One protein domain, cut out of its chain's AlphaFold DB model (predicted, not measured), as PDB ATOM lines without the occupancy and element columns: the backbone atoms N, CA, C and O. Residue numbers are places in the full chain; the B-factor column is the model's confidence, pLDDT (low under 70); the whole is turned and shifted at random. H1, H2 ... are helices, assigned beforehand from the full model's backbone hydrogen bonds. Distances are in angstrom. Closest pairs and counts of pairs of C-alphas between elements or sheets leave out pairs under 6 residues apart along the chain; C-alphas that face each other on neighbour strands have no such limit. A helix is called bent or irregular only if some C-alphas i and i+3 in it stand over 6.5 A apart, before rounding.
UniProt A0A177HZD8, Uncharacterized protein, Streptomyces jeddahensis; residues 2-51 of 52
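AT A GLANCE: This is residues 2 to 51 of the 52 residues of an uncharacterized protein of Streptomyces jeddahensis (UniProt A0A177HZD8). Two long helices, H1 and H3, make a slanted T: the first turns of H3 meet H1 near the middle of its length, and residues 38 to 51 stick out free to one side. The short helix H2 makes a corner at the last turn of H1, and residues 26 to 29 lead back from it to the start of H3. The printed part has 50 residues with three named helices in the order H1, H2, H3 and no named strand, and its class is all helix. It is loose, with a radius of gyration of the C-alphas of 12.6 A, and flat, spanning 35 by 29 by 13 A.

IN THESE COORDINATES: H1 is residues 2 to 19, 26.4 A from C-alpha 2 at (-24.524, 30.650, -13.764) to C-alpha 19. H2 is residues 21 to 25, and it is irregular: C-alphas 22 and 25 are 7.1 A apart. H3, the longest helix, is residues 30 to 49, 28.6 A from C-alpha 30 at (-22.130, 20.370, -17.273) to C-alpha 49 at (-12.233, 25.168, -43.719).

HOW THE PARTS SIT: H1 touches H2 only at the corner by their link, with residues 16 to 18 of H1 alone; their closest C-alphas, of Lys 17 and Arg 24, are 5.0 A apart. H2 and H3 are apart. H1 and H3 touch, through residues 6 to 13 of H1 and 30 to 34 of H3 alone; the closest C-alphas, of Ala 9 and Pro 30, are 5.5 A apart. They run the same way at a steep tilt of 67 degrees. In H1 and H3 every O i to N i+4 pair is within hydrogen-bond range; in H2 0 of 1 is, beside 1 of 2 O i to N i+3 pairs.

THE WHOLE: The two C-alphas farthest apart, of Arg 3 and Thr 51, are 37.7 A apart. Without the free stretch, the body of 36 residues spans 29 by 15 by 14 A. The printed part has no cut, and both links are tight. The mean pLDDT of the printed part is 78.0; residues 2 to 4 and 49 to 51 are under 70.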
ATOM      1  N   ILE A   2     -24.882  32.092 -13.768       61.53
ATOM      2  CA  ILE A   2     -24.524  30.650 -13.764       61.53
ATOM      3  C   ILE A   2     -25.699  29.698 -14.098       61.53
ATOM      4  O   ILE A   2     -25.502  28.683 -14.766       61.53
ATOM      5  N   ARG A   3     -26.937  30.036 -13.704       63.97
ATOM      6  CA  ARG A   3     -28.134  29.205 -13.969       63.97
ATOM      7  C   ARG A   3     -28.464  29.038 -15.458       63.97
ATOM      8  O   ARG A   3     -28.919  27.971 -15.854       63.97
ATOM      9  N   GLY A   4     -28.220  30.065 -16.277       68.44
ATOM     10  CA  GLY A   4     -28.534  30.023 -17.711       68.44
ATOM     11  C   GLY A   4     -27.650  29.037 -18.475       68.44
ATOM     12  O   GLY A   4     -28.143  28.270 -19.294       68.44
ATOM     13  N   VAL A   5     -26.357  28.995 -18.140       72.75
ATOM     14  CA  VAL A   5     -25.392  28.065 -18.752       72.75
ATOM     15  C   VAL A   5     -25.713  26.614 -18.384       72.75
ATOM     16  O   VAL A   5     -25.673  25.743 -19.248       72.75
ATOM     17  N   HIS A   6     -26.119  26.362 -17.133       70.06
ATOM     18  CA  HIS A   6     -26.574  25.037 -16.703       70.06
ATOM     19  C   HIS A   6     -27.794  24.552 -17.491       70.06
ATOM     20  O   HIS A   6     -27.809  23.414 -17.943       70.06
ATOM     21  N   ALA A   7     -28.792  25.412 -17.708       77.94
ATOM     22  CA  ALA A   7     -29.992  25.033 -18.457       77.94
ATOM     23  C   ALA A   7     -29.677  24.638 -19.914       77.94
ATOM     24  O   ALA A   7     -30.233  23.671 -20.434       77.94
ATOM     25  N   VAL A   8     -28.752  25.353 -20.564       80.38
ATOM     26  CA  VAL A   8     -28.295  25.024 -21.924       80.38
ATOM     27  C   VAL A   8     -27.507  23.710 -21.940       80.38
ATOM     28  O   VAL A   8     -27.724  22.884 -22.825       80.38
ATOM     29  N   ALA A   9     -26.643  23.482 -20.948       78.94
ATOM     30  CA  ALA A   9     -25.867  22.250 -20.829       78.94
ATOM     31  C   ALA A   9     -26.752  21.019 -20.560       78.94
ATOM     32  O   ALA A   9     -26.574  19.991 -21.211       78.94
ATOM     33  N   GLU A  10     -27.747  21.132 -19.678       82.88
ATOM     34  CA  GLU A  10     -28.720  20.063 -19.411       82.88
ATOM     35  C   GLU A  10     -29.539  19.723 -20.658       82.88
ATOM     36  O   GLU A  10     -29.721  18.551 -20.996       82.88
ATOM     37  N   ARG A  11     -29.964  20.743 -21.413       85.62
ATOM     38  CA  ARG A  11     -30.644  20.533 -22.694       85.62
ATOM     39  C   ARG A  11     -29.742  19.812 -23.700       85.62
ATOM     40  O   ARG A  11     -30.204  18.887 -24.362       85.62
ATOM     41  N   ALA A  12     -28.469  20.194 -23.803       80.31
ATOM     42  CA  ALA A  12     -27.505  19.512 -24.666       80.31
ATOM     43  C   ALA A  12     -27.273  18.051 -24.231       80.31
ATOM     44  O   ALA A  12     -27.262  17.156 -25.075       80.31
ATOM     45  N   ASN A  13     -27.180  17.787 -22.923       80.38
ATOM     46  CA  ASN A  13     -27.080  16.434 -22.365       80.38
ATOM     47  C   ASN A  13     -28.287  15.571 -22.753       80.38
ATOM     48  O   ASN A  13     -28.139  14.421 -23.169       80.38
ATOM     49  N   ALA A  14     -29.493  16.134 -22.637       84.19
ATOM     50  CA  ALA A  14     -30.726  15.452 -23.003       84.19
ATOM     51  C   ALA A  14     -30.744  15.090 -24.494       84.19
ATOM     52  O   ALA A  14     -31.052  13.950 -24.835       84.19
ATOM     53  N   LEU A  15     -30.343  16.018 -25.371       84.56
ATOM     54  CA  LEU A  15     -30.246  15.765 -26.811       84.56
ATOM     55  C   LEU A  15     -29.252  14.639 -27.126       84.56
ATOM     56  O   LEU A  15     -29.609  13.700 -27.831       84.56
ATOM     57  N   LEU A  16     -28.054  14.661 -26.531       80.62
ATOM     58  CA  LEU A  16     -27.059  13.599 -26.716       80.62
ATOM     59  C   LEU A  16     -27.580  12.227 -26.271       80.62
ATOM     60  O   LEU A  16     -27.349  11.229 -26.950       80.62
ATOM     61  N   LYS A  17     -28.319  12.161 -25.159       81.50
ATOM     62  CA  LYS A  17     -28.912  10.913 -24.649       81.50
ATOM     63  C   LYS A  17     -30.078  10.402 -25.497       81.50
ATOM     64  O   LYS A  17     -30.327   9.195 -25.500       81.50
ATOM     65  N   VAL A  18     -30.790  11.294 -26.189       86.44
ATOM     66  CA  VAL A  18     -31.833  10.933 -27.163       86.44
ATOM     67  C   VAL A  18     -31.199  10.380 -28.438       86.44
ATOM     68  O   VAL A  18     -31.615   9.321 -28.899       86.44
ATOM     69  N   THR A  19     -30.168  11.042 -28.967       81.12
ATOM     70  CA  THR A  19     -29.460  10.606 -30.182       81.12
ATOM     71  C   THR A  19     -28.673   9.314 -29.953       81.12
ATOM     72  O   THR A  19     -28.694   8.415 -30.789       81.12
ATOM     73  N   PHE A  20     -28.024   9.174 -28.794       73.06
ATOM     74  CA  PHE A  20     -27.183   8.028 -28.461       73.06
ATOM     75  C   PHE A  20     -27.706   7.312 -27.216       73.06
ATOM     76  O   PHE A  20     -27.369   7.644 -26.077       73.06
ATOM     77  N   LYS A  21     -28.498   6.253 -27.427       82.88
ATOM     78  CA  LYS A  21     -29.112   5.448 -26.352       82.88
ATOM     79  C   LYS A  21     -28.090   4.898 -25.344       82.88
ATOM     80  O   LYS A  21     -28.420   4.766 -24.166       82.88
ATOM     81  N   ALA A  22     -26.858   4.628 -25.787       75.81
ATOM     82  CA  ALA A  22     -25.745   4.192 -24.941       75.81
ATOM     83  C   ALA A  22     -25.379   5.212 -23.844       75.81
ATOM     84  O   ALA A  22     -24.952   4.826 -22.758       75.81
ATOM     85  N   LEU A  23     -25.621   6.506 -24.078       74.25
ATOM     86  CA  LEU A  23     -25.290   7.576 -23.137       74.25
ATOM     87  C   LEU A  23     -26.356   7.790 -22.050       74.25
ATOM     88  O   LEU A  23     -26.116   8.537 -21.104       74.25
ATOM     89  N   ARG A  24     -27.524   7.125 -22.108       79.75
ATOM     90  CA  ARG A  24     -28.627   7.338 -21.139       79.75
ATOM     91  C   ARG A  24     -28.231   7.096 -19.680       79.75
ATOM     92  O   ARG A  24     -28.801   7.738 -18.802       79.75
ATOM     93  N   ARG A  25     -27.285   6.189 -19.428       80.69
ATOM     94  CA  ARG A  25     -26.792   5.846 -18.079       80.69
ATOM     95  C   ARG A  25     -25.494   6.555 -17.695       80.69
ATOM     96  O   ARG A  25     -25.007   6.356 -16.589       80.69
ATOM     97  N   VAL A  26     -24.945   7.376 -18.585       71.69
ATOM     98  CA  VAL A  26     -23.726   8.139 -18.330       71.69
ATOM     99  C   VAL A  26     -24.117   9.511 -17.777       71.69
ATOM    100  O   VAL A  26     -24.931  10.230 -18.367       71.69
ATOM    101  N   SER A  27     -23.562   9.869 -16.621       74.19
ATOM    102  CA  SER A  27     -23.655  11.222 -16.070       74.19
ATOM    103  C   SER A  27     -22.426  12.011 -16.503       74.19
ATOM    104  O   SER A  27     -21.300  11.592 -16.252       74.19
ATOM    105  N   LEU A  28     -22.650  13.136 -17.176       71.56
ATOM    106  CA  LEU A  28     -21.606  14.073 -17.580       71.56
ATOM    107  C   LEU A  28     -21.768  15.353 -16.769       71.56
ATOM    108  O   LEU A  28     -22.878  15.869 -16.656       71.56
ATOM    109  N   ASP A  29     -20.662  15.863 -16.233       79.44
ATOM    110  CA  ASP A  29     -20.622  17.187 -15.619       79.44
ATOM    111  C   ASP A  29     -20.960  18.272 -16.671       79.44
ATOM    112  O   ASP A  29     -20.440  18.212 -17.794       79.44
ATOM    113  N   PRO A  30     -21.780  19.287 -16.347       70.38
ATOM    114  CA  PRO A  30     -22.130  20.370 -17.273       70.38
ATOM    115  C   PRO A  30     -20.920  21.097 -17.891       70.38
ATOM    116  O   PRO A  30     -20.950  21.509 -19.060       70.38
ATOM    117  N   SER A  31     -19.810  21.211 -17.156       78.06
ATOM    118  CA  SER A  31     -18.565  21.804 -17.663       78.06
ATOM    119  C   SER A  31     -17.865  20.880 -18.663       78.06
ATOM    120  O   SER A  31     -17.232  21.358 -19.607       78.06
ATOM    121  N   ALA A  32     -17.990  19.558 -18.494       79.50
ATOM    122  CA  ALA A  32     -17.488  18.576 -19.452       79.50
ATOM    123  C   ALA A  32     -18.253  18.635 -20.782       79.50
ATOM    124  O   ALA A  32     -17.622  18.620 -21.836       79.50
ATOM    125  N   ILE A  33     -19.581  18.805 -20.751       78.44
ATOM    126  CA  ILE A  33     -20.403  18.990 -21.962       78.44
ATOM    127  C   ILE A  33     -19.960  20.235 -22.729       78.44
ATOM    128  O   ILE A  33     -19.762  20.178 -23.939       78.44
ATOM    129  N   THR A  34     -19.737  21.345 -22.023       78.25
ATOM    130  CA  THR A  34     -19.254  22.586 -22.648       78.25
ATOM    131  C   THR A  34     -17.885  22.392 -23.308       78.25
ATOM    132  O   THR A  34     -17.656  22.891 -24.410       78.25
ATOM    133  N   ARG A  35     -16.975  21.637 -22.676       83.00
ATOM    134  CA  ARG A  35     -15.670  21.288 -23.266       83.00
ATOM    135  C   ARG A  35     -15.807  20.416 -24.514       83.00
ATOM    136  O   ARG A  35     -15.169  20.721 -25.515       83.00
ATOM    137  N   ILE A  36     -16.657  19.388 -24.475       80.50
ATOM    138  CA  ILE A  36     -16.919  18.513 -25.629       80.50
ATOM    139  C   ILE A  36     -17.527  19.319 -26.783       80.50
ATOM    140  O   ILE A  36     -17.046  19.220 -27.905       80.50
ATOM    141  N   ALA A  37     -18.523  20.166 -26.511       79.06
ATOM    142  CA  ALA A  37     -19.148  21.018 -27.521       79.06
ATOM    143  C   ALA A  37     -18.142  21.979 -28.173       79.06
ATOM    144  O   ALA A  37     -18.146  22.134 -29.390       79.06
ATOM    145  N   ARG A  38     -17.238  22.584 -27.390       81.69
ATOM    146  CA  ARG A  38     -16.152  23.420 -27.933       81.69
ATOM    147  C   ARG A  38     -15.193  22.626 -28.817       81.69
ATOM    148  O   ARG A  38     -14.854  23.101 -29.891       81.69
ATOM    149  N   ALA A  39     -14.781  21.433 -28.390       83.44
ATOM    150  CA  ALA A  39     -13.911  20.576 -29.192       83.44
ATOM    151  C   ALA A  39     -14.588  20.161 -30.510       83.44
ATOM    152  O   ALA A  39     -13.981  20.271 -31.569       83.44
ATOM    153  N   ALA A  40     -15.863  19.769 -30.454       82.88
ATOM    154  CA  ALA A  40     -16.652  19.434 -31.634       82.88
ATOM    155  C   ALA A  40     -16.800  20.626 -32.591       82.88
ATOM    156  O   ALA A  40     -16.685  20.444 -33.794       82.88
ATOM    157  N   LEU A  41     -16.998  21.845 -32.074       83.44
ATOM    158  CA  LEU A  41     -17.051  23.059 -32.897       83.44
ATOM    159  C   LEU A  41     -15.722  23.355 -33.599       83.44
ATOM    160  O   LEU A  41     -15.737  23.738 -34.762       83.44
ATOM    161  N   VAL A  42     -14.588  23.171 -32.913       89.06
ATOM    162  CA  VAL A  42     -13.259  23.334 -33.526       89.06
ATOM    163  C   VAL A  42     -13.046  22.297 -34.624       89.06
ATOM    164  O   VAL A  42     -12.645  22.667 -35.719       89.06
ATOM    165  N   LEU A  43     -13.360  21.023 -34.362       82.50
ATOM    166  CA  LEU A  43     -13.275  19.965 -35.372       82.50
ATOM    167  C   LEU A  43     -14.168  20.265 -36.580       82.50
ATOM    168  O   LEU A  43     -13.702  20.192 -37.709       82.50
ATOM    169  N   LEU A  44     -15.412  20.683 -36.336       84.00
ATOM    170  CA  LEU A  44     -16.358  21.035 -37.390       84.00
ATOM    171  C   LEU A  44     -15.851  22.208 -38.235       84.00
ATOM    172  O   LEU A  44     -15.990  22.174 -39.451       84.00
ATOM    173  N   GLN A  45     -15.275  23.237 -37.606       86.00
ATOM    174  CA  GLN A  45     -14.678  24.353 -38.336       86.00
ATOM    175  C   GLN A  45     -13.482  23.915 -39.166       86.00
ATOM    176  O   GLN A  45     -13.436  24.269 -40.331       86.00
ATOM    177  N   LEU A  46     -12.583  23.091 -38.621       89.25
ATOM    178  CA  LEU A  46     -11.467  22.542 -39.393       89.25
ATOM    179  C   LEU A  46     -11.964  21.757 -40.616       89.25
ATOM    180  O   LEU A  46     -11.468  21.977 -41.715       89.25
ATOM    181  N   GLU A  47     -12.968  20.888 -40.463       85.06
ATOM    182  CA  GLU A  47     -13.543  20.141 -41.592       85.06
ATOM    183  C   GLU A  47     -14.169  21.057 -42.656       85.06
ATOM    184  O   GLU A  47     -13.996  20.801 -43.844       85.06
ATOM    185  N   HIS A  48     -14.861  22.129 -42.251       80.44
ATOM    186  CA  HIS A  48     -15.459  23.083 -43.193       80.44
ATOM    187  C   HIS A  48     -14.411  23.992 -43.860       80.44
ATOM    188  O   HIS A  48     -14.527  24.259 -45.055       80.44
ATOM    189  N   ASP A  49     -13.363  24.416 -43.147       69.62
ATOM    190  CA  ASP A  49     -12.233  25.168 -43.719       69.62
ATOM    191  C   ASP A  49     -11.460  24.327 -44.751       69.62
ATOM    192  O   ASP A  49     -10.981  24.846 -45.754       69.62
ATOM    193  N   HIS A  50     -11.394  23.005 -44.559       58.50
ATOM    194  CA  HIS A  50     -10.766  22.078 -45.504       58.50
ATOM    195  C   HIS A  50     -11.610  21.763 -46.756       58.50
ATOM    196  O   HIS A  50     -11.142  21.019 -47.616       58.50
ATOM    197  N   THR A  51     -12.824  22.318 -46.886       54.41
ATOM    198  CA  THR A  51     -13.670  22.166 -48.091       54.41
ATOM    199  C   THR A  51     -13.613  23.347 -49.071       54.41
ATOM    200  O   THR A  51     -14.420  23.389 -50.000       54.41
TER     201      THR A  51